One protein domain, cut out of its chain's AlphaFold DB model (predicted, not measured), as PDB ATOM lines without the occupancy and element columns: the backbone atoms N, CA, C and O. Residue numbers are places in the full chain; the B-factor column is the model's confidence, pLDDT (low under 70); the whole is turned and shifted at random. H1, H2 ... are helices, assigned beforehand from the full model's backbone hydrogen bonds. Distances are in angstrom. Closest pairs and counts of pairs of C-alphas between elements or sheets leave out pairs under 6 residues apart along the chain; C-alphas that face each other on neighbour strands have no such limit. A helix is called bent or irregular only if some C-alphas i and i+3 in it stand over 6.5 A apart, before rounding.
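AT A GLANCE: This is residues 2 to 54 of the 113 residues of an uncharacterized protein of Brassica oleracea var. oleracea (UniProt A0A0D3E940). The longest helix, H4, lies side by side with H3 as a helical hairpin, and three short helices, H1, H2 and H5, gather round the open end of this hairpin. H1 lies toward one end of the longest axis, and the link of residues 13 to 20 and the last stretch, residues 47 to 54, which has no named helix, reach toward the other. The printed part has 53 residues with five named helices, H1 to H5 in order, and no named strand; the class is all helix. It is compact and rounded, with a radius of gyration of the C-alphas of 10.2 A and spans of 29 by 22 by 18 A.

IN THESE COORDINATES: H4, residues 31 to 40, is 14.1 A long and ends with C-alpha 40 at (-42.486, 7.176, 28.923). H3, residues 21 to 27, is 9.9 A long and begins with C-alpha 21 at (-38.020, 11.130, 40.488). H5 is residues 42 to 46, H2 residues 8 to 12, and H1 residues 2 to 6, from C-alpha 2 at (-47.601, 16.795, 30.941). H5 is neither bent nor irregular, but only just: C-alphas 42 and 45 are 6.2 A apart.

HOW THE PARTS SIT: H4 and H3 touch, a hairpin at a shallow tilt of 31 degrees, opposite ways; their closest C-alphas, of Ala 25 and Val 34, are 6.1 A apart. H4 and H5 only just touch, only at the corner, with 3 pairs of C-alphas within 8 A, the closest Val 38 and Leu 44 at 7.0 A. H2 and H3 only just touch, also with 3 pairs, the closest C-alphas being those of Ala 11 and Pro 21, 5.9 A. H1 is close to but not clearly touching H2, with C-alphas of Met 4 and Ala 11 closest at 6.7 A; H1 is apart from H3 and H5. Every O i to N i+4 pair is within hydrogen-bond range in H1, H3 and H4; H2 and H5 each have 0 of 1, and 1 of 2 O i to N i+3 pairs.

THE WHOLE: The C-alphas of Glu 2 and Gly 51, the two farthest apart, are 30.3 A apart. The printed part has no cut and no long link. Residues 2 to 4 have pLDDT under 70; the mean of the printed part is 88.8.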
ATOM      1  N   GLU A   2     -48.090  15.649  31.738       67.88
ATOM      2  CA  GLU A   2     -47.601  16.795  30.941       67.88
ATOM      3  C   GLU A   2     -46.194  17.297  31.311       67.88
ATOM      4  O   GLU A   2     -45.380  17.582  30.439       67.88
ATOM      5  N   LEU A   3     -45.845  17.339  32.601       68.12
ATOM      6  CA  LEU A   3     -44.499  17.742  33.035       68.12
ATOM      7  C   LEU A   3     -43.379  16.832  32.496       68.12
ATOM      8  O   LEU A   3     -42.282  17.309  32.213       68.12
ATOM      9  N   MET A   4     -43.650  15.533  32.336       68.69
ATOM     10  CA  MET A   4     -42.668  14.555  31.855       68.69
ATOM     11  C   MET A   4     -42.528  14.578  30.333       68.69
ATOM     12  O   MET A   4     -41.428  14.369  29.832       68.69
ATOM     13  N   THR A   5     -43.608  14.876  29.605       74.38
ATOM     14  CA  THR A   5     -43.563  15.070  28.147       74.38
ATOM     15  C   THR A   5     -42.859  16.372  27.778       74.38
ATOM     16  O   THR A   5     -42.152  16.422  26.779       74.38
ATOM     17  N   LEU A   6     -42.997  17.413  28.604       78.75
ATOM     18  CA  LEU A   6     -42.361  18.711  28.366       78.75
ATOM     19  C   LEU A   6     -40.855  18.709  28.662       78.75
ATOM     20  O   LEU A   6     -40.102  19.432  28.012       78.75
ATOM     21  N   LYS A   7     -40.398  17.938  29.658       81.00
ATOM     22  CA  LYS A   7     -38.981  17.885  30.064       81.00
ATOM     23  C   LYS A   7     -38.541  16.458  30.428       81.00
ATOM     24  O   LYS A   7     -38.232  16.199  31.595       81.00
ATOM     25  N   PRO A   8     -38.439  15.539  29.451       77.19
ATOM     26  CA  PRO A   8     -38.141  14.125  29.704       77.19
ATOM     27  C   PRO A   8     -36.790  13.904  30.399       77.19
ATOM     28  O   PRO A   8     -36.669  13.035  31.255       77.19
ATOM     29  N   LEU A   9     -35.792  14.758  30.136       80.75
ATOM     30  CA  LEU A   9     -34.473  14.688  30.782       80.75
ATOM     31  C   LEU A   9     -34.517  14.901  32.307       80.75
ATOM     32  O   LEU A   9     -33.597  14.495  33.012       80.75
ATOM     33  N   LEU A  10     -35.572  15.524  32.845       85.12
ATOM     34  CA  LEU A  10     -35.724  15.659  34.295       85.12
ATOM     35  C   LEU A  10     -36.135  14.343  34.959       85.12
ATOM     36  O   LEU A  10     -35.842  14.163  36.138       85.12
ATOM     37  N   ALA A  11     -36.747  13.409  34.222       85.56
ATOM     38  CA  ALA A  11     -37.156  12.112  34.758       85.56
ATOM     39  C   ALA A  11     -35.959  11.250  35.200       85.56
ATOM     40  O   ALA A  11     -36.108  10.396  36.076       85.56
ATOM     41  N   SER A  12     -34.768  11.502  34.642       89.62
ATOM     42  CA  SER A  12     -33.531  10.811  35.005       89.62
ATOM     43  C   SER A  12     -32.615  11.594  35.949       89.62
ATOM     44  O   SER A  12     -31.670  11.022  36.497       89.62
ATOM     45  N   LYS A  13     -32.889  12.883  36.180       93.06
ATOM     46  CA  LYS A  13     -32.030  13.754  36.988       93.06
ATOM     47  C   LYS A  13     -32.077  13.359  38.463       93.06
ATOM     48  O   LYS A  13     -33.149  13.207  39.038       93.06
ATOM     49  N   LEU A  14     -30.907  13.230  39.085       94.75
ATOM     50  CA  LEU A  14     -30.803  12.969  40.518       94.75
ATOM     51  C   LEU A  14     -30.918  14.276  41.312       94.75
ATOM     52  O   LEU A  14     -30.398  15.313  40.893       94.75
ATOM     53  N   ASN A  15     -31.589  14.226  42.462       94.88
ATOM     54  CA  ASN A  15     -31.589  15.316  43.436       94.88
ATOM     55  C   ASN A  15     -30.285  15.328  44.267       94.88
ATOM     56  O   ASN A  15     -29.414  14.475  44.096       94.88
ATOM     57  N   VAL A  16     -30.162  16.280  45.199       95.00
ATOM     58  CA  VAL A  16     -28.983  16.419  46.086       95.00
ATOM     59  C   VAL A  16     -28.718  15.181  46.947       95.00
ATOM     60  O   VAL A  16     -27.580  14.894  47.297       95.00
ATOM     61  N   SER A  17     -29.764  14.415  47.254       92.25
ATOM     62  CA  SER A  17     -29.679  13.160  47.997       92.25
ATOM     63  C   SER A  17     -29.346  11.961  47.104       92.25
ATOM     64  O   SER A  17     -29.251  10.846  47.607       92.25
ATOM     65  N   GLY A  18     -29.165  12.172  45.797       94.56
ATOM     66  CA  GLY A  18     -28.838  11.140  44.821       94.56
ATOM     67  C   GLY A  18     -30.035  10.318  44.342       94.56
ATOM     68  O   GLY A  18     -29.828   9.230  43.824       94.56
ATOM     69  N   PHE A  19     -31.273  10.782  44.498       94.19
ATOM     70  CA  PHE A  19     -32.474  10.050  44.077       94.19
ATOM     71  C   PHE A  19     -33.075  10.633  42.799       94.19
ATOM     72  O   PHE A  19     -33.182  11.851  42.658       94.19
ATOM     73  N   SER A  20     -33.492   9.764  41.874       94.69
ATOM     74  CA  SER A  20     -34.293  10.181  40.713       94.69
ATOM     75  C   SER A  20     -35.769  10.346  41.097       94.69
ATOM     76  O   SER A  20     -36.209   9.755  42.090       94.69
ATOM     77  N   PRO A  21     -36.577  11.054  40.289       94.88
ATOM     78  CA  PRO A  21     -38.020  11.130  40.488       94.88
ATOM     79  C   PRO A  21     -38.714   9.766  40.623       94.88
ATOM     80  O   PRO A  21     -39.654   9.643  41.399       94.88
ATOM     81  N   MET A  22     -38.237   8.724  39.927       93.88
ATOM     82  CA  MET A  22     -38.797   7.370  40.055       93.88
ATOM     83  C   MET A  22     -38.480   6.724  41.415       93.88
ATOM     84  O   MET A  22     -39.338   6.028  41.951       93.88
ATOM     85  N   HIS A  23     -37.297   6.971  41.996       92.81
ATOM     86  CA  HIS A  23     -36.989   6.512  43.359       92.81
ATOM     87  C   HIS A  23     -37.970   7.137  44.355       92.81
ATOM     88  O   HIS A  23     -38.618   6.423  45.111       92.81
ATOM     89  N   LEU A  24     -38.147   8.461  44.278       92.88
ATOM     90  CA  LEU A  24     -39.060   9.190  45.159       92.88
ATOM     91  C   LEU A  24     -40.515   8.752  44.960       92.88
ATOM     92  O   LEU A  24     -41.248   8.608  45.930       92.88
ATOM     93  N   ALA A  25     -40.945   8.503  43.720       93.44
ATOM     94  CA  ALA A  25     -42.296   8.022  43.451       93.44
ATOM     95  C   ALA A  25     -42.561   6.640  44.068       93.44
ATOM     96  O   ALA A  25     -43.664   6.403  44.545       93.44
ATOM     97  N   LEU A  26     -41.567   5.746  44.083       91.94
ATOM     98  CA  LEU A  26     -41.678   4.447  44.751       91.94
ATOM     99  C   LEU A  26     -41.669   4.573  46.276       91.94
ATOM    100  O   LEU A  26     -42.443   3.890  46.929       91.94
ATOM    101  N   GLN A  27     -40.835   5.461  46.823       86.25
ATOM    102  CA  GLN A  27     -40.750   5.726  48.264       86.25
ATOM    103  C   GLN A  27     -41.974   6.430  48.858       86.25
ATOM    104  O   GLN A  27     -42.050   6.519  50.068       86.25
ATOM    105  N   ASN A  28     -42.852   7.010  48.039       86.62
ATOM    106  CA  ASN A  28     -44.073   7.689  48.497       86.62
ATOM    107  C   ASN A  28     -45.331   7.020  47.917       86.62
ATOM    108  O   ASN A  28     -46.351   7.676  47.708       86.62
ATOM    109  N   ASN A  29     -45.219   5.756  47.500       86.06
ATOM    110  CA  ASN A  29     -46.305   4.967  46.915       86.06
ATOM    111  C   ASN A  29     -47.093   5.667  45.777       86.06
ATOM    112  O   ASN A  29     -48.287   5.445  45.553       86.06
ATOM    113  N   HIS A  30     -46.437   6.526  44.994       90.19
ATOM    114  CA  HIS A  30     -47.056   7.279  43.903       90.19
ATOM    115  C   HIS A  30     -47.160   6.432  42.624       90.19
ATOM    116  O   HIS A  30     -46.592   6.756  41.575       90.19
ATOM    117  N   ILE A  31     -47.934   5.346  42.680       89.62
ATOM    118  CA  ILE A  31     -48.021   4.322  41.624       89.62
ATOM    119  C   ILE A  31     -48.408   4.897  40.254       89.62
ATOM    120  O   ILE A  31     -47.871   4.478  39.226       89.62
ATOM    121  N   LYS A  32     -49.297   5.899  40.207       91.12
ATOM    122  CA  LYS A  32     -49.674   6.572  38.948       91.12
ATOM    123  C   LYS A  32     -48.470   7.232  38.266       91.12
ATOM    124  O   LYS A  32     -48.353   7.157  37.044       91.12
ATOM    125  N   LEU A  33     -47.560   7.834  39.038       90.81
ATOM    126  CA  LEU A  33     -46.330   8.423  38.506       90.81
ATOM    127  C   LEU A  33     -45.341   7.345  38.069       90.81
ATOM    128  O   LEU A  33     -44.783   7.470  36.986       90.81
ATOM    129  N   VAL A  34     -45.174   6.268  38.844       91.75
ATOM    130  CA  VAL A  34     -44.316   5.129  38.461       91.75
ATOM    131  C   VAL A  34     -44.759   4.545  37.118       91.75
ATOM    132  O   VAL A  34     -43.934   4.372  36.223       91.75
ATOM    133  N   ARG A  35     -46.067   4.320  36.932       91.44
ATOM    134  CA  ARG A  35     -46.626   3.852  35.652       91.44
ATOM    135  C   ARG A  35     -46.381   4.850  34.523       91.44
ATOM    136  O   ARG A  35     -45.984   4.432  33.442       91.44
ATOM    137  N   GLY A  36     -46.571   6.145  34.780       91.19
ATOM    138  CA  GLY A  36     -46.275   7.205  33.812       91.19
ATOM    139  C   GLY A  36     -44.804   7.230  33.390       91.19
ATOM    140  O   GLY A  36     -44.515   7.308  32.203       91.19
ATOM    141  N   PHE A  37     -43.875   7.090  34.340       91.88
ATOM    142  CA  PHE A  37     -42.446   7.019  34.045       91.88
ATOM    143  C   PHE A  37     -42.087   5.787  33.209       91.88
ATOM    144  O   PHE A  37     -41.381   5.926  32.219       91.88
ATOM    145  N   VAL A  38     -42.582   4.597  33.571       91.44
ATOM    146  CA  VAL A  38     -42.304   3.356  32.822       91.44
ATOM    147  C   VAL A  38     -42.891   3.409  31.409       91.44
ATOM    148  O   VAL A  38     -42.259   2.922  30.478       91.44
ATOM    149  N   ALA A  39     -44.074   4.009  31.244       91.00
ATOM    150  CA  ALA A  39     -44.701   4.192  29.935       91.00
ATOM    151  C   ALA A  39     -43.936   5.184  29.045       91.00
ATOM    152  O   ALA A  39     -43.926   5.021  27.828       91.00
ATOM    153  N   LEU A  40     -43.308   6.202  29.641       88.44
ATOM    154  CA  LEU A  40     -42.486   7.176  28.923       88.44
ATOM    155  C   LEU A  40     -41.133   6.579  28.517       88.44
ATOM    156  O   LEU A  40     -40.706   6.729  27.377       88.44
ATOM    157  N   ASP A  41     -40.449   5.942  29.466       89.69
ATOM    158  CA  ASP A  41     -39.127   5.361  29.268       89.69
ATOM    159  C   ASP A  41     -38.880   4.235  30.283       89.69
ATOM    160  O   ASP A  41     -38.629   4.450  31.475       89.69
ATOM    161  N   SER A  42     -38.895   2.995  29.794       91.25
ATOM    162  CA  SER A  42     -38.636   1.817  30.618       91.25
ATOM    163  C   SER A  42     -37.199   1.751  31.143       91.25
ATOM    164  O   SER A  42     -36.938   1.034  32.105       91.25
ATOM    165  N   SER A  43     -36.245   2.476  30.548       92.69
ATOM    166  CA  SER A  43     -34.849   2.483  30.994       92.69
ATOM    167  C   SER A  43     -34.662   3.171  32.353       92.69
ATOM    168  O   SER A  43     -33.712   2.851  33.075       92.69
ATOM    169  N   LEU A  44     -35.616   4.020  32.764       91.94
ATOM    170  CA  LEU A  44     -35.598   4.731  34.045       91.94
ATOM    171  C   LEU A  44     -35.508   3.782  35.252       91.94
ATOM    172  O   LEU A  44     -34.905   4.136  36.267       91.94
ATOM    173  N   VAL A  45     -36.004   2.542  35.128       92.38
ATOM    174  CA  VAL A  45     -35.929   1.512  36.187       92.38
ATOM    175  C   VAL A  45     -34.494   1.063  36.499       92.38
ATOM    176  O   VAL A  45     -34.247   0.422  37.523       92.38
ATOM    177  N   ARG A  46     -33.536   1.380  35.617       93.12
ATOM    178  CA  ARG A  46     -32.113   1.022  35.738       93.12
ATOM    179  C   ARG A  46     -31.248   2.163  36.269       93.12
ATOM    180  O   ARG A  46     -30.054   1.950  36.484       93.12
ATOM    181  N   ILE A  47     -31.819   3.354  36.468       93.62
ATOM    182  CA  ILE A  47     -31.074   4.514  36.957       93.62
ATOM    183  C   ILE A  47     -30.498   4.202  38.327       93.62
ATOM    184  O   ILE A  47     -31.212   3.762  39.222       93.62
ATOM    185  N   LYS A  48     -29.200   4.454  38.472       93.56
ATOM    186  CA  LYS A  48     -28.479   4.291  39.727       93.56
ATOM    187  C   LYS A  48     -28.457   5.622  40.464       93.56
ATOM    188  O   LYS A  48     -27.840   6.570  39.991       93.56
ATOM    189  N   GLY A  49     -29.135   5.673  41.598       91.81
ATOM    190  CA  GLY A  49     -29.074   6.772  42.541       91.81
ATOM    191  C   GLY A  49     -27.958   6.613  43.577       91.81
ATOM    192  O   GLY A  49     -26.921   5.978  43.340       91.81
ATOM    193  N   ARG A  50     -28.193   7.180  44.762       90.31
ATOM    194  CA  ARG A  50     -27.335   7.064  45.946       90.31
ATOM    195  C   ARG A  50     -26.984   5.602  46.210       90.31
ATOM    196  O   ARG A  50     -27.840   4.734  46.119       90.31
ATOM    197  N   GLY A  51     -25.717   5.312  46.503       86.56
ATOM    198  CA  GLY A  51     -25.282   3.943  46.809       86.56
ATOM    199  C   GLY A  51     -25.454   2.942  45.656       86.56
ATOM    200  O   GLY A  51     -25.452   1.742  45.897       86.56
ATOM    201  N   ARG A  52     -25.606   3.409  44.404       88.56
ATOM    202  CA  ARG A  52     -25.910   2.576  43.219       88.56
ATOM    203  C   ARG A  52     -27.255   1.841  43.301       88.56
ATOM    204  O   ARG A  52     -27.454   0.851  42.590       88.56
ATOM    205  N   ILE A  53     -28.158   2.352  44.130       89.38
ATOM    206  CA  ILE A  53     -29.535   1.890  44.276       89.38
ATOM    207  C   ILE A  53     -30.295   2.172  42.989       89.38
ATOM    208  O   ILE A  53     -30.091   3.214  42.379       89.38
ATOM    209  N   THR A  54     -31.156   1.252  42.570       93.31
ATOM    210  CA  THR A  54     -32.082   1.482  41.454       93.31
ATOM    211  C   THR A  54     -33.526   1.456  41.946       93.31
ATOM    212  O   THR A  54     -33.783   0.867  42.998       93.31
TER     213      THR A  54